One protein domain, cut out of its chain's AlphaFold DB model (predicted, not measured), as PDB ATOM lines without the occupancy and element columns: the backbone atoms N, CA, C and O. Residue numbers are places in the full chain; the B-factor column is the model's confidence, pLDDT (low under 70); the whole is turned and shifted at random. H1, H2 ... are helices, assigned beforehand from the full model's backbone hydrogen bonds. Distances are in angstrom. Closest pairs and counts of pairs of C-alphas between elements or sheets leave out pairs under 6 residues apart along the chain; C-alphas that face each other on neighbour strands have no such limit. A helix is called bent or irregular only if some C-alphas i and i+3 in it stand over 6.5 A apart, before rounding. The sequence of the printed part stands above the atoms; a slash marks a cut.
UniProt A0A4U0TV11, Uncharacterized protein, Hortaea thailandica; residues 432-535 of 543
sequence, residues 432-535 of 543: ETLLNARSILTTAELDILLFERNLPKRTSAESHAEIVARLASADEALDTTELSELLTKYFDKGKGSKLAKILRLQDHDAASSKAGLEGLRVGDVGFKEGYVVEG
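Overview. This is residues 432 to 535 of the 543 residues of an uncharacterized protein of Hortaea thailandica (UniProt A0A4U0TV11). Two pairs of side-by-side helices, H2 with H3 and H4 with H5, make most of the body, and short H1 packs on the last turns of H5 near the middle. H4 and H7 lie at opposite ends of the longest axis, and short H6 is near the last residues of H5. The printed part has 104 residues with seven named helices, H1 to H7 in order, and no named strand; the class is all helix. It is compact, with a radius of gyration of the C-alphas of 13.3 A and spans of 36 by 29 by 22 A.

Arrangement. H1, residues 437 to 440, touches H5, residues 498 to 511, with residues 506 to 510 of H5 alone; the closest C-alphas are those of Arg 438 and Ala 510, 5.1 A apart. H1 only just touches H3, residues 464 to 477, with 3 pairs of C-alphas within 8 A, the closest those of Arg 438 and Val 468 at 6.4 A; of H3, residues 465 to 468 alone take part. H2, residues 443 to 452, touches H3 at a shallow tilt of 23 degrees, the same way, closest at C-alphas 443 and 464, 6.5 A. H4, residues 480 to 488, touches H5 at a shallow tilt of 24 degrees, the same way, closest at C-alphas 480 and 498, 5.6 A. H6, residues 514 to 517, is close to but not clearly touching H5, closest at C-alphas 510 and 516, 5.6 A. H7, residues 525 to 535, is close to but not clearly touching H3, about perpendicular at 85 degrees, closest at C-alphas 465 and 535, 6.3 A. In H2, H3, H4 and H5 every O i to N i+4 pair is within hydrogen-bond range, in H7 4 of 7; H1 and H6 are too short for such a pair.

Along the chain. H1 begins at C-alpha 437 (-48.624, -54.576, -41.290) and is irregular, but only just, at 6.8 A. H3 is 20.3 A long, H5 19.9 A, and H7 15.8 A, ending at C-alpha 535 (-37.113, -56.795, -32.024).

Size, cuts and confidence. The C-alphas farthest apart, of Ala 461 and Lys 495, are 38.3 A apart. The printed part has no cut; the link from H2 to H3, 11 residues, is long. Mean pLDDT of the printed part is 91.4; residues 532 to 535 are under 70.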
ATOM      1  N   GLU A 432     -48.208 -56.778 -30.273       82.00
ATOM      2  CA  GLU A 432     -49.159 -56.267 -31.266       82.00
ATOM      3  C   GLU A 432     -48.485 -55.326 -32.272       82.00
ATOM      4  O   GLU A 432     -48.751 -55.407 -33.471       82.00
ATOM      5  N   THR A 433     -47.556 -54.477 -31.817       81.50
ATOM      6  CA  THR A 433     -46.791 -53.589 -32.711       81.50
ATOM      7  C   THR A 433     -45.790 -54.345 -33.585       81.50
ATOM      8  O   THR A 433     -45.539 -53.925 -34.714       81.50
ATOM      9  N   LEU A 434     -45.274 -55.491 -33.122       84.44
ATOM     10  CA  LEU A 434     -44.418 -56.373 -33.927       84.44
ATOM     11  C   LEU A 434     -45.195 -57.071 -35.050       84.44
ATOM     12  O   LEU A 434     -44.636 -57.350 -36.107       84.44
ATOM     13  N   LEU A 435     -46.489 -57.316 -34.842       87.12
ATOM     14  CA  LEU A 435     -47.396 -57.897 -35.835       87.12
ATOM     15  C   LEU A 435     -48.102 -56.841 -36.700       87.12
ATOM     16  O   LEU A 435     -49.022 -57.177 -37.449       87.12
ATOM     17  N   ASN A 436     -47.683 -55.577 -36.626       92.69
ATOM     18  CA  ASN A 436     -48.239 -54.511 -37.451       92.69
ATOM     19  C   ASN A 436     -47.871 -54.722 -38.925       92.69
ATOM     20  O   ASN A 436     -46.713 -55.023 -39.222       92.69
ATOM     21  N   ALA A 437     -48.820 -54.483 -39.841       95.00
ATOM     22  CA  ALA A 437     -48.624 -54.576 -41.290       95.00
ATOM     23  C   ALA A 437     -47.392 -53.787 -41.776       95.00
ATOM     24  O   ALA A 437     -46.707 -54.217 -42.694       95.00
ATOM     25  N   ARG A 438     -47.050 -52.671 -41.118       95.69
ATOM     26  CA  ARG A 438     -45.912 -51.820 -41.494       95.69
ATOM     27  C   ARG A 438     -44.531 -52.369 -41.119       95.69
ATOM     28  O   ARG A 438     -43.529 -51.749 -41.457       95.69
ATOM     29  N   SER A 439     -44.446 -53.503 -40.427       94.69
ATOM     30  CA  SER A 439     -43.159 -54.113 -40.058       94.69
ATOM     31  C   SER A 439     -42.305 -54.500 -41.273       94.69
ATOM     32  O   SER A 439     -41.082 -54.421 -41.190       94.69
ATOM     33  N   ILE A 440     -42.928 -54.828 -42.414       95.12
ATOM     34  CA  ILE A 440     -42.228 -55.167 -43.669       95.12
ATOM     35  C   ILE A 440     -41.605 -53.965 -44.391       95.12
ATOM     36  O   ILE A 440     -40.828 -54.164 -45.323       95.12
ATOM     37  N   LEU A 441     -41.949 -52.729 -44.011       95.94
ATOM     38  CA  LEU A 441     -41.401 -51.539 -44.663       95.94
ATOM     39  C   LEU A 441     -39.908 -51.432 -44.385       95.94
ATOM     40  O   LEU A 441     -39.412 -51.829 -43.334       95.94
ATOM     41  N   THR A 442     -39.188 -50.812 -45.308       95.75
ATOM     42  CA  THR A 442     -37.811 -50.387 -45.073       95.75
ATOM     43  C   THR A 442     -37.775 -49.151 -44.171       95.75
ATOM     44  O   THR A 442     -38.717 -48.358 -44.116       95.75
ATOM     45  N   THR A 443     -36.649 -48.917 -43.493       93.88
ATOM     46  CA  THR A 443     -36.483 -47.727 -42.637       93.88
ATOM     47  C   THR A 443     -36.695 -46.415 -43.397       93.88
ATOM     48  O   THR A 443     -37.206 -45.454 -42.834       93.88
ATOM     49  N   ALA A 444     -36.323 -46.375 -44.683       95.62
ATOM     50  CA  ALA A 444     -36.502 -45.201 -45.532       95.62
ATOM     51  C   ALA A 444     -37.983 -44.925 -45.838       95.62
ATOM     52  O   ALA A 444     -38.400 -43.770 -45.855       95.62
ATOM     53  N   GLU A 445     -38.786 -45.970 -46.045       96.88
ATOM     54  CA  GLU A 445     -40.234 -45.841 -46.252       96.88
ATOM     55  C   GLU A 445     -40.936 -45.394 -44.966       96.88
ATOM     56  O   GLU A 445     -41.796 -44.513 -45.008       96.88
ATOM     57  N   LEU A 446     -40.514 -45.912 -43.809       96.00
ATOM     58  CA  LEU A 446     -41.025 -45.443 -42.521       96.00
ATOM     59  C   LEU A 446     -40.708 -43.961 -42.270       96.00
ATOM     60  O   LEU A 446     -41.570 -43.235 -41.776       96.00
ATOM     61  N   ASP A 447     -39.523 -43.479 -42.653       95.50
ATOM     62  CA  ASP A 447     -39.171 -42.055 -42.548       95.50
ATOM     63  C   ASP A 447     -40.064 -41.161 -43.426       95.50
ATOM     64  O   ASP A 447     -40.415 -40.044 -43.026       95.50
ATOM     65  N   ILE A 448     -40.469 -41.648 -44.604       95.88
ATOM     66  CA  ILE A 448     -41.435 -40.956 -45.467       95.88
ATOM     67  C   ILE A 448     -42.795 -40.886 -44.770       95.88
ATOM     68  O   ILE A 448     -43.381 -39.805 -44.703       95.88
ATOM     69  N   LEU A 449     -43.271 -41.990 -44.186       96.06
ATOM     70  CA  LEU A 449     -44.541 -42.001 -43.455       96.06
ATOM     71  C   LEU A 449     -44.517 -41.073 -42.238       96.06
ATOM     72  O   LEU A 449     -45.476 -40.336 -42.016       96.06
ATOM     73  N   LEU A 450     -43.416 -41.034 -41.480       95.38
ATOM     74  CA  LEU A 450     -43.250 -40.068 -40.389       95.38
ATOM     75  C   LEU A 450     -43.402 -38.630 -40.896       95.38
ATOM     76  O   LEU A 450     -44.111 -37.832 -40.283       95.38
ATOM     77  N   PHE A 451     -42.784 -38.305 -42.034       95.25
ATOM     78  CA  PHE A 451     -42.906 -36.985 -42.648       95.25
ATOM     79  C   PHE A 451     -44.343 -36.681 -43.096       95.25
ATOM     80  O   PHE A 451     -44.855 -35.601 -42.802       95.25
ATOM     81  N   GLU A 452     -45.020 -37.626 -43.749       93.19
ATOM     82  CA  GLU A 452     -46.404 -37.457 -44.213       93.19
ATOM     83  C   GLU A 452     -47.402 -37.275 -43.063       93.19
ATOM     84  O   GLU A 452     -48.330 -36.470 -43.163       93.19
ATOM     85  N   ARG A 453     -47.188 -37.973 -41.942       92.94
ATOM     86  CA  ARG A 453     -47.994 -37.838 -40.718       92.94
ATOM     87  C   ARG A 453     -47.616 -36.605 -39.886       92.94
ATOM     88  O   ARG A 453     -48.189 -36.395 -38.821       92.94
ATOM     89  N   ASN A 454     -46.683 -35.774 -40.361       94.06
ATOM     90  CA  ASN A 454     -46.123 -34.623 -39.642       94.06
ATOM     91  C   ASN A 454     -45.521 -34.986 -38.269       94.06
ATOM     92  O   ASN A 454     -45.555 -34.182 -37.334       94.06
ATOM     93  N   LEU A 455     -44.963 -36.191 -38.141       93.06
ATOM     94  CA  LEU A 455     -44.274 -36.650 -36.940       93.06
ATOM     95  C   LEU A 455     -42.794 -36.228 -36.963       93.06
ATOM     96  O   LEU A 455     -42.212 -36.032 -38.035       93.06
ATOM     97  N   PRO A 456     -42.146 -36.094 -35.789       92.38
ATOM     98  CA  PRO A 456     -40.714 -35.825 -35.719       92.38
ATOM     99  C   PRO A 456     -39.904 -36.879 -36.484       92.38
ATOM    100  O   PRO A 456     -40.208 -38.075 -36.417       92.38
ATOM    101  N   LYS A 457     -38.854 -36.433 -37.184       92.44
ATOM    102  CA  LYS A 457     -37.913 -37.331 -37.868       92.44
ATOM    103  C   LYS A 457     -37.285 -38.301 -36.869       92.44
ATOM    104  O   LYS A 457     -37.078 -37.940 -35.713       92.44
ATOM    105  N   ARG A 458     -36.963 -39.506 -37.338       90.44
ATOM    106  CA  ARG A 458     -36.314 -40.544 -36.538       90.44
ATOM    107  C   ARG A 458     -35.003 -40.049 -35.919       90.44
ATOM    108  O   ARG A 458     -34.188 -39.421 -36.599       90.44
ATOM    109  N   THR A 459     -34.767 -40.379 -34.652       87.62
ATOM    110  CA  THR A 459     -33.443 -40.238 -34.031       87.62
ATOM    111  C   THR A 459     -32.533 -41.418 -34.400       87.62
ATOM    112  O   THR A 459     -32.990 -42.522 -34.670       87.62
ATOM    113  N   SER A 460     -31.211 -41.241 -34.425       85.25
ATOM    114  CA  SER A 460     -30.287 -42.335 -34.789       85.25
ATOM    115  C   SER A 460     -30.307 -43.530 -33.823       85.25
ATOM    116  O   SER A 460     -29.727 -44.560 -34.146       85.25
ATOM    117  N   ALA A 461     -30.931 -43.377 -32.651       87.81
ATOM    118  CA  ALA A 461     -31.038 -44.397 -31.612       87.81
ATOM    119  C   ALA A 461     -32.370 -45.171 -31.637       87.81
ATOM    120  O   ALA A 461     -32.497 -46.138 -30.896       87.81
ATOM    121  N   GLU A 462     -33.349 -44.752 -32.448       89.25
ATOM    122  CA  GLU A 462     -34.628 -45.458 -32.589       89.25
ATOM    123  C   GLU A 462     -34.458 -46.718 -33.445       89.25
ATOM    124  O   GLU A 462     -34.003 -46.658 -34.595       89.25
ATOM    125  N   SER A 463     -34.863 -47.852 -32.882       92.12
ATOM    126  CA  SER A 463     -34.981 -49.124 -33.588       92.12
ATOM    127  C   SER A 463     -36.144 -49.102 -34.581       92.12
ATOM    128  O   SER A 463     -37.089 -48.318 -34.472       92.12
ATOM    129  N   HIS A 464     -36.099 -50.000 -35.564       92.94
ATOM    130  CA  HIS A 464     -37.138 -50.108 -36.590       92.94
ATOM    131  C   HIS A 464     -38.528 -50.403 -35.992       92.94
ATOM    132  O   HIS A 464     -39.507 -49.744 -36.342       92.94
ATOM    133  N   ALA A 465     -38.599 -51.307 -35.009       91.31
ATOM    134  CA  ALA A 465     -39.837 -51.641 -34.305       91.31
ATOM    135  C   ALA A 465     -40.410 -50.456 -33.502       91.31
ATOM    136  O   ALA A 465     -41.623 -50.253 -33.497       91.31
ATOM    137  N   GLU A 466     -39.560 -49.628 -32.884       92.56
ATOM    138  CA  GLU A 466     -40.001 -48.423 -32.166       92.56
ATOM    139  C   GLU A 466     -40.642 -47.391 -33.108       92.56
ATOM    140  O   GLU A 466     -41.616 -46.738 -32.733       92.56
ATOM    141  N   ILE A 467     -40.155 -47.263 -34.349       93.44
ATOM    142  CA  ILE A 467     -40.769 -46.374 -35.352       93.44
ATOM    143  C   ILE A 467     -42.163 -46.877 -35.728       93.44
ATOM    144  O   ILE A 467     -43.111 -46.090 -35.793       93.44
ATOM    145  N   VAL A 468     -42.292 -48.185 -35.967       95.00
ATOM    146  CA  VAL A 468     -43.573 -48.821 -36.301       95.00
ATOM    147  C   VAL A 468     -44.566 -48.646 -35.151       95.00
ATOM    148  O   VAL A 468     -45.701 -48.232 -35.389       95.00
ATOM    149  N   ALA A 469     -44.126 -48.860 -33.907       93.50
ATOM    150  CA  ALA A 469     -44.932 -48.620 -32.713       93.50
ATOM    151  C   ALA A 469     -45.366 -47.149 -32.603       93.50
ATOM    152  O   ALA A 469     -46.539 -46.864 -32.376       93.50
ATOM    153  N   ARG A 470     -44.455 -46.199 -32.852       93.81
ATOM    154  CA  ARG A 470     -44.758 -44.760 -32.829       93.81
ATOM    155  C   ARG A 470     -45.788 -44.360 -33.885       93.81
ATOM    156  O   ARG A 470     -46.690 -43.581 -33.585       93.81
ATOM    157  N   LEU A 471     -45.678 -44.894 -35.101       95.25
ATOM    158  CA  LEU A 471     -46.669 -44.685 -36.159       95.25
ATOM    159  C   LEU A 471     -48.031 -45.289 -35.789       95.25
ATOM    160  O   LEU A 471     -49.056 -44.654 -36.018       95.25
ATOM    161  N   ALA A 472     -48.049 -46.481 -35.185       94.94
ATOM    162  CA  ALA A 472     -49.283 -47.112 -34.721       94.94
ATOM    163  C   ALA A 472     -49.977 -46.271 -33.635       94.94
ATOM    164  O   ALA A 472     -51.158 -45.958 -33.768       94.94
ATOM    165  N   SER A 473     -49.232 -45.811 -32.624       93.75
ATOM    166  CA  SER A 473     -49.769 -44.929 -31.581       93.75
ATOM    167  C   SER A 473     -50.263 -43.589 -32.135       93.75
ATOM    168  O   SER A 473     -51.250 -43.042 -31.645       93.75
ATOM    169  N   ALA A 474     -49.603 -43.051 -33.166       94.88
ATOM    170  CA  ALA A 474     -50.056 -41.834 -33.830       94.88
ATOM    171  C   ALA A 474     -51.401 -42.042 -34.543       94.88
ATOM    172  O   ALA A 474     -52.302 -41.224 -34.373       94.88
ATOM    173  N   ASP A 475     -51.576 -43.146 -35.272       95.81
ATOM    174  CA  ASP A 475     -52.847 -43.457 -35.942       95.81
ATOM    175  C   ASP A 475     -53.985 -43.719 -34.945       95.81
ATOM    176  O   ASP A 475     -55.132 -43.329 -35.176       95.81
ATOM    177  N   GLU A 476     -53.677 -44.343 -33.807       94.94
ATOM    178  CA  GLU A 476     -54.628 -44.525 -32.708       94.94
ATOM    179  C   GLU A 476     -55.061 -43.201 -32.073       94.94
ATOM    180  O   GLU A 476     -56.192 -43.101 -31.589       94.94
ATOM    181  N   ALA A 477     -54.215 -42.170 -32.099       94.50
ATOM    182  CA  ALA A 477     -54.544 -40.846 -31.582       94.50
ATOM    183  C   ALA A 477     -55.436 -40.023 -32.534       94.50
ATOM    184  O   ALA A 477     -56.152 -39.139 -32.064       94.50
ATOM    185  N   LEU A 478     -55.439 -40.324 -33.838       95.25
ATOM    186  CA  LEU A 478     -56.215 -39.588 -34.846       95.25
ATOM    187  C   LEU A 478     -57.729 -39.801 -34.712       95.25
ATOM    188  O   LEU A 478     -58.206 -40.854 -34.267       95.25
ATOM    189  N   ASP A 479     -58.512 -38.809 -35.136       96.75
ATOM    190  CA  ASP A 479     -59.964 -38.961 -35.243       96.75
ATOM    191  C   ASP A 479     -60.369 -39.751 -36.507       96.75
ATOM    192  O   ASP A 479     -59.641 -39.876 -37.491       96.75
ATOM    193  N   THR A 480     -61.583 -40.301 -36.497       95.94
ATOM    194  CA  THR A 480     -62.175 -41.033 -37.621       95.94
ATOM    195  C   THR A 480     -62.259 -40.218 -38.911       95.94
ATOM    196  O   THR A 480     -62.239 -40.811 -39.996       95.94
ATOM    197  N   THR A 481     -62.378 -38.893 -38.807       95.31
ATOM    198  CA  THR A 481     -62.388 -37.956 -39.936       95.31
ATOM    199  C   THR A 481     -61.002 -37.862 -40.571       95.31
ATOM    200  O   THR A 481     -60.860 -38.175 -41.751       95.31
ATOM    201  N   GLU A 482     -59.974 -37.589 -39.770       95.75
ATOM    202  CA  GLU A 482     -58.566 -37.531 -40.183       95.75
ATOM    203  C   GLU A 482     -58.096 -38.859 -40.796       95.75
ATOM    204  O   GLU A 482     -57.500 -38.876 -41.871       95.75
ATOM    205  N   LEU A 483     -58.455 -40.000 -40.195       96.50
ATOM    206  CA  LEU A 483     -58.172 -41.324 -40.767       96.50
ATOM    207  C   LEU A 483     -58.827 -41.529 -42.144       96.50
ATOM    208  O   LEU A 483     -58.264 -42.208 -42.999       96.50
ATOM    209  N   SER A 484     -60.007 -40.944 -42.380       95.94
ATOM    210  CA  SER A 484     -60.674 -41.022 -43.691       95.94
ATOM    211  C   SER A 484     -59.972 -40.156 -44.732       95.94
ATOM    212  O   SER A 484     -59.855 -40.564 -45.885       95.94
ATOM    213  N   GLU A 485     -59.482 -38.979 -44.339       95.88
ATOM    214  CA  GLU A 485     -58.684 -38.119 -45.219       95.88
ATOM    215  C   GLU A 485     -57.390 -38.818 -45.644       95.88
ATOM    216  O   GLU A 485     -57.035 -38.805 -46.821       95.88
ATOM    217  N   LEU A 486     -56.732 -39.506 -44.709       95.69
ATOM    218  CA  LEU A 486     -55.524 -40.280 -44.988       95.69
ATOM    219  C   LEU A 486     -55.795 -41.470 -45.919       95.69
ATOM    220  O   LEU A 486     -55.038 -41.684 -46.863       95.69
ATOM    221  N   LEU A 487     -56.893 -42.201 -45.707       96.19
ATOM    222  CA  LEU A 487     -57.322 -43.296 -46.588       96.19
ATOM    223  C   LEU A 487     -57.747 -42.818 -47.983       96.19
ATOM    224  O   LEU A 487     -57.604 -43.555 -48.957       96.19
ATOM    225  N   THR A 488     -58.193 -41.566 -48.113       95.19
ATOM    226  CA  THR A 488     -58.569 -40.992 -49.414       95.19
ATOM    227  C   THR A 488     -57.370 -40.917 -50.371       95.19
ATOM    228  O   THR A 488     -57.569 -41.011 -51.581       95.19
ATOM    229  N   LYS A 489     -56.129 -40.830 -49.859       93.62
ATOM    230  CA  LYS A 489     -54.894 -40.919 -50.667       93.62
ATOM    231  C   LYS A 489     -54.785 -42.252 -51.419       93.62
ATOM    232  O   LYS A 489     -54.245 -42.282 -52.517       93.62
ATOM    233  N   TYR A 490     -55.335 -43.317 -50.843       92.75
ATOM    234  CA  TYR A 490     -55.378 -44.666 -51.410       92.75
ATOM    235  C   TYR A 490     -56.712 -44.964 -52.111       92.75
ATOM    236  O   TYR A 490     -57.054 -46.120 -52.326       92.75
ATOM    237  N   PHE A 491     -57.501 -43.926 -52.417       93.25
ATOM    238  CA  PHE A 491     -58.845 -44.026 -53.000       93.25
ATOM    239  C   PHE A 491     -59.852 -44.853 -52.174       93.25
ATOM    240  O   PHE A 491     -60.954 -45.143 -52.644       93.25
ATOM    241  N   ASP A 492     -59.545 -45.154 -50.909       90.75
ATOM    242  CA  ASP A 492     -60.428 -45.910 -50.026       90.75
ATOM    243  C   ASP A 492     -61.428 -44.971 -49.330       90.75
ATOM    244  O   ASP A 492     -61.124 -44.275 -48.359       90.75
ATOM    245  N   LYS A 493     -62.668 -44.969 -49.836       90.75
ATOM    246  CA  LYS A 493     -63.811 -44.223 -49.271       90.75
ATOM    247  C   LYS A 493     -64.675 -45.079 -48.334       90.75
ATOM    248  O   LYS A 493     -65.796 -44.692 -47.989       90.75
ATOM    249  N   GLY A 494     -64.201 -46.262 -47.946       85.31
ATOM    250  CA  GLY A 494     -64.975 -47.241 -47.197       85.31
ATOM    251  C   GLY A 494     -65.349 -46.758 -45.794       85.31
ATOM    252  O   GLY A 494     -64.507 -46.314 -45.005       85.31
ATOM    253  N   LYS A 495     -66.633 -46.897 -45.450       92.12
ATOM    254  CA  LYS A 495     -67.151 -46.678 -44.091       92.12
ATOM    255  C   LYS A 495     -66.680 -47.809 -43.167       92.12
ATOM    256  O   LYS A 495     -66.508 -48.939 -43.606       92.12
ATOM    257  N   GLY A 496     -66.480 -47.521 -41.884       93.31
ATOM    258  CA  GLY A 496     -66.054 -48.530 -40.911       93.31
ATOM    259  C   GLY A 496     -65.739 -47.942 -39.540       93.31
ATOM    260  O   GLY A 496     -65.687 -46.718 -39.385       93.31
ATOM    261  N   SER A 497     -65.528 -48.822 -38.556       97.00
ATOM    262  CA  SER A 497     -65.061 -48.440 -37.219       97.00
ATOM    263  C   SER A 497     -63.665 -47.805 -37.280       97.00
ATOM    264  O   SER A 497     -62.921 -48.017 -38.239       97.00
ATOM    265  N   LYS A 498     -63.288 -47.034 -36.248       96.88
ATOM    266  CA  LYS A 498     -61.951 -46.419 -36.142       96.88
ATOM    267  C   LYS A 498     -60.840 -47.459 -36.327       96.88
ATOM    268  O   LYS A 498     -59.966 -47.274 -37.163       96.88
ATOM    269  N   LEU A 499     -60.950 -48.585 -35.624       96.38
ATOM    270  CA  LEU A 499     -59.992 -49.688 -35.700       96.38
ATOM    271  C   LEU A 499     -59.907 -50.289 -37.113       96.38
ATOM    272  O   LEU A 499     -58.812 -50.494 -37.620       96.38
ATOM    273  N   ALA A 500     -61.039 -50.484 -37.798       96.50
ATOM    274  CA  ALA A 500     -61.042 -50.986 -39.175       96.50
ATOM    275  C   ALA A 500     -60.410 -50.002 -40.176       96.50
ATOM    276  O   ALA A 500     -59.872 -50.418 -41.198       96.50
ATOM    277  N   LYS A 501     -60.480 -48.690 -39.916       97.31
ATOM    278  CA  LYS A 501     -59.780 -47.684 -40.730       97.31
ATOM    279  C   LYS A 501     -58.276 -47.690 -40.468       97.31
ATOM    280  O   LYS A 501     -57.522 -47.604 -41.426       97.31
ATOM    281  N   ILE A 502     -57.859 -47.834 -39.209       96.75
ATOM    282  CA  ILE A 502     -56.441 -47.946 -38.838       96.75
ATOM    283  C   ILE A 502     -55.814 -49.175 -39.502       96.75
ATOM    284  O   ILE A 502     -54.795 -49.035 -40.169       96.75
ATOM    285  N   LEU A 503     -56.454 -50.346 -39.399       95.81
ATOM    286  CA  LEU A 503     -55.950 -51.573 -40.026       95.81
ATOM    287  C   LEU A 503     -55.821 -51.426 -41.545       95.81
ATOM    288  O   LEU A 503     -54.760 -51.694 -42.090       95.81
ATOM    289  N   ARG A 504     -56.849 -50.898 -42.223       96.44
ATOM    290  CA  ARG A 504     -56.776 -50.654 -43.672       96.44
ATOM    291  C   ARG A 504     -55.686 -49.658 -44.049       96.44
ATOM    292  O   ARG A 504     -55.022 -49.846 -45.056       96.44
ATOM    293  N   LEU A 505     -55.489 -48.606 -43.254       97.06
ATOM    294  CA  LEU A 505     -54.434 -47.626 -43.502       97.06
ATOM    295  C   LEU A 505     -53.048 -48.269 -43.382       97.06
ATOM    296  O   LEU A 505     -52.182 -48.014 -44.211       97.06
ATOM    297  N   GLN A 506     -52.853 -49.121 -42.374       96.31
ATOM    298  CA  GLN A 506     -51.620 -49.884 -42.184       96.31
ATOM    299  C   GLN A 506     -51.395 -50.890 -43.317       96.31
ATOM    300  O   GLN A 506     -50.278 -50.985 -43.816       96.31
ATOM    301  N   ASP A 507     -52.446 -51.587 -43.753       96.06
ATOM    302  CA  ASP A 507     -52.390 -52.533 -44.869       96.06
ATOM    303  C   ASP A 507     -52.073 -51.833 -46.197       96.06
ATOM    304  O   ASP A 507     -51.265 -52.341 -46.965       96.06
ATOM    305  N   HIS A 508     -52.643 -50.652 -46.461       97.19
ATOM    306  CA  HIS A 508     -52.330 -49.852 -47.656       97.19
ATOM    307  C   HIS A 508     -50.895 -49.320 -47.636       97.19
ATOM    308  O   HIS A 508     -50.187 -49.398 -48.642       97.19
ATOM    309  N   ASP A 509     -50.429 -48.822 -46.487       96.88
ATOM    310  CA  ASP A 509     -49.035 -48.395 -46.317       96.88
ATOM    311  C   ASP A 509     -48.067 -49.584 -46.516       96.88
ATOM    312  O   ASP A 509     -46.998 -49.427 -47.103       96.88
ATOM    313  N   ALA A 510     -48.451 -50.786 -46.074       96.25
ATOM    314  CA  ALA A 510     -47.691 -52.018 -46.282       96.25
ATOM    315  C   ALA A 510     -47.703 -52.487 -47.740       96.25
ATOM    316  O   ALA A 510     -46.645 -52.772 -48.295       96.25
ATOM    317  N   ALA A 511     -48.872 -52.522 -48.380       96.12
ATOM    318  CA  ALA A 511     -49.035 -52.946 -49.768       96.12
ATOM    319  C   ALA A 511     -48.326 -52.008 -50.756       96.12
ATOM    320  O   ALA A 511     -47.792 -52.470 -51.759       96.12
ATOM    321  N   SER A 512     -48.276 -50.706 -50.454       95.19
ATOM    322  CA  SER A 512     -47.568 -49.712 -51.274       95.19
ATOM    323  C   SER A 512     -46.049 -49.685 -51.061       95.19
ATOM    324  O   SER A 512     -45.340 -49.010 -51.811       95.19
ATOM    325  N   SER A 513     -45.534 -50.415 -50.065       96.19
ATOM    326  CA  SER A 513     -44.093 -50.568 -49.853       96.19
ATOM    327  C   SER A 513     -43.456 -51.460 -50.916       96.19
ATOM    328  O   SER A 513     -44.111 -52.321 -51.504       96.19
ATOM    329  N   LYS A 514     -42.144 -51.324 -51.121       95.00
ATOM    330  CA  LYS A 514     -41.393 -52.179 -52.044       95.00
ATOM    331  C   LYS A 514     -41.550 -53.668 -51.707       95.00
ATOM    332  O   LYS A 514     -41.751 -54.473 -52.608       95.00
ATOM    333  N   ALA A 515     -41.489 -54.022 -50.422       92.94
ATOM    334  CA  ALA A 515     -41.674 -55.402 -49.971       92.94
ATOM    335  C   ALA A 515     -43.113 -55.898 -50.206       92.94
ATOM    336  O   ALA A 515     -43.315 -57.044 -50.600       92.94
ATOM    337  N   GLY A 516     -44.106 -55.023 -50.018       93.00
ATOM    338  CA  GLY A 516     -45.510 -55.318 -50.311       93.00
ATOM    339  C   GLY A 516     -45.770 -55.567 -51.797       93.00
ATOM    340  O   GLY A 516     -46.465 -56.522 -52.136       93.00
ATOM    341  N   LEU A 517     -45.149 -54.778 -52.682       93.00
ATOM    342  CA  LEU A 517     -45.201 -54.973 -54.139       93.00
ATOM    343  C   LEU A 517     -44.528 -56.279 -54.586       93.00
ATOM    344  O   LEU A 517     -44.930 -56.874 -55.580       93.00
ATOM    345  N   GLU A 518     -43.533 -56.758 -53.838       93.75
ATOM    346  CA  GLU A 518     -42.919 -58.080 -54.028       93.75
ATOM    347  C   GLU A 518     -43.780 -59.226 -53.444       93.75
ATOM    348  O   GLU A 518     -43.394 -60.393 -53.501       93.75
ATOM    349  N   GLY A 519     -44.964 -58.910 -52.904       92.38
ATOM    350  CA  GLY A 519     -45.944 -59.867 -52.391       92.38
ATOM    351  C   GLY A 519     -45.729 -60.293 -50.937       92.38
ATOM    352  O   GLY A 519     -46.471 -61.147 -50.449       92.38
ATOM    353  N   LEU A 520     -44.753 -59.709 -50.233       91.38
ATOM    354  CA  LEU A 520     -44.465 -60.048 -48.842       91.38
ATOM    355  C   LEU A 520     -45.563 -59.512 -47.920       91.38
ATOM    356  O   LEU A 520     -45.929 -58.337 -47.975       91.38
ATOM    357  N   ARG A 521     -46.066 -60.360 -47.022       91.56
ATOM    358  CA  ARG A 521     -47.054 -59.976 -46.007       91.56
ATOM    359  C   ARG A 521     -46.532 -60.279 -44.611       91.56
ATOM    360  O   ARG A 521     -45.846 -61.267 -44.380       91.56
ATOM    361  N   VAL A 522     -46.962 -59.496 -43.621       87.06
ATOM    362  CA  VAL A 522     -46.602 -59.713 -42.200       87.06
ATOM    363  C   VAL A 522     -47.062 -61.074 -41.668       87.06
ATOM    364  O   VAL A 522     -46.521 -61.594 -40.695       87.06
ATOM    365  N   GLY A 523     -48.056 -61.687 -42.316       85.50
ATOM    366  CA  GLY A 523     -48.510 -63.043 -42.018       85.50
ATOM    367  C   GLY A 523     -47.519 -64.148 -42.398       85.50
ATOM    368  O   GLY A 523     -47.661 -65.259 -41.882       85.50
ATOM    369  N   ASP A 524     -46.535 -63.859 -43.252       87.12
ATOM    370  CA  ASP A 524     -45.636 -64.862 -43.810       87.12
ATOM    371  C   ASP A 524     -44.669 -65.387 -42.747       87.12
ATOM    372  O   ASP A 524     -43.982 -64.637 -42.049       87.12
ATOM    373  N   VAL A 525     -44.621 -66.715 -42.620       80.44
ATOM    374  CA  VAL A 525     -43.891 -67.415 -41.548       80.44
ATOM    375  C   VAL A 525     -42.408 -67.036 -41.537       80.44
ATOM    376  O   VAL A 525     -41.848 -66.797 -40.472       80.44
ATOM    377  N   GLY A 526     -41.799 -66.895 -42.721       79.00
ATOM    378  CA  GLY A 526     -40.385 -66.537 -42.853       79.00
ATOM    379  C   GLY A 526     -40.054 -65.124 -42.362       79.00
ATOM    380  O   GLY A 526     -38.970 -64.907 -41.831       79.00
ATOM    381  N   PHE A 527     -40.987 -64.176 -42.479       83.56
ATOM    382  CA  PHE A 527     -40.780 -62.816 -41.985       83.56
ATOM    383  C   PHE A 527     -40.905 -62.757 -40.459       83.56
ATOM    384  O   PHE A 527     -40.048 -62.186 -39.785       83.56
ATOM    385  N   LYS A 528     -41.931 -63.412 -39.897       79.25
ATOM    386  CA  LYS A 528     -42.157 -63.445 -38.443       79.25
ATOM    387  C   LYS A 528     -40.975 -64.026 -37.674       79.25
ATOM    388  O   LYS A 528     -40.629 -63.501 -36.620       79.25
ATOM    389  N   GLU A 529     -40.360 -65.090 -38.187       78.69
ATOM    390  CA  GLU A 529     -39.223 -65.734 -37.519       78.69
ATOM    391  C   GLU A 529     -37.965 -64.853 -37.511       78.69
ATOM    392  O   GLU A 529     -37.262 -64.831 -36.508       78.69
ATOM    393  N   GLY A 530     -37.699 -64.087 -38.575       75.56
ATOM    394  CA  GLY A 530     -36.544 -63.180 -38.623       75.56
ATOM    395  C   GLY A 530     -36.743 -61.896 -37.814       75.56
ATOM    396  O   GLY A 530     -35.836 -61.441 -37.122       75.56
ATOM    397  N   TYR A 531     -37.947 -61.331 -37.859       77.62
ATOM    398  CA  TYR A 531     -38.225 -60.004 -37.309       77.62
ATOM    399  C   TYR A 531     -38.387 -59.990 -35.780       77.62
ATOM    400  O   TYR A 531     -37.991 -59.038 -35.108       77.62
ATOM    401  N   VAL A 532     -38.932 -61.067 -35.200       69.38
ATOM    402  CA  VAL A 532     -39.087 -61.198 -33.738       69.38
ATOM    403  C   VAL A 532     -37.731 -61.311 -33.033       69.38
ATOM    404  O   VAL A 532     -37.588 -60.828 -31.909       69.38
ATOM    405  N   VAL A 533     -36.725 -61.894 -33.693       65.25
ATOM    406  CA  VAL A 533     -35.369 -62.032 -33.140       65.25
ATOM    407  C   VAL A 533     -34.691 -60.661 -33.022       65.25
ATOM    408  O   VAL A 533     -34.162 -60.336 -31.964       65.25
ATOM    409  N   GLU A 534     -34.799 -59.803 -34.041       63.38
ATOM    410  CA  GLU A 534     -34.231 -58.446 -33.996       63.38
ATOM    411  C   GLU A 534     -34.970 -57.508 -33.023       63.38
ATOM    412  O   GLU A 534     -34.347 -56.654 -32.390       63.38
ATOM    413  N   GLY A 535     -36.291 -57.662 -32.877       60.75
ATOM    414  CA  GLY A 535     -37.113 -56.795 -32.024       60.75
ATOM    415  C   GLY A 535     -36.936 -57.016 -30.517       60.75
ATOM    416  O   GLY A 535     -37.124 -56.077 -29.744       60.75
TER     417      GLY A 535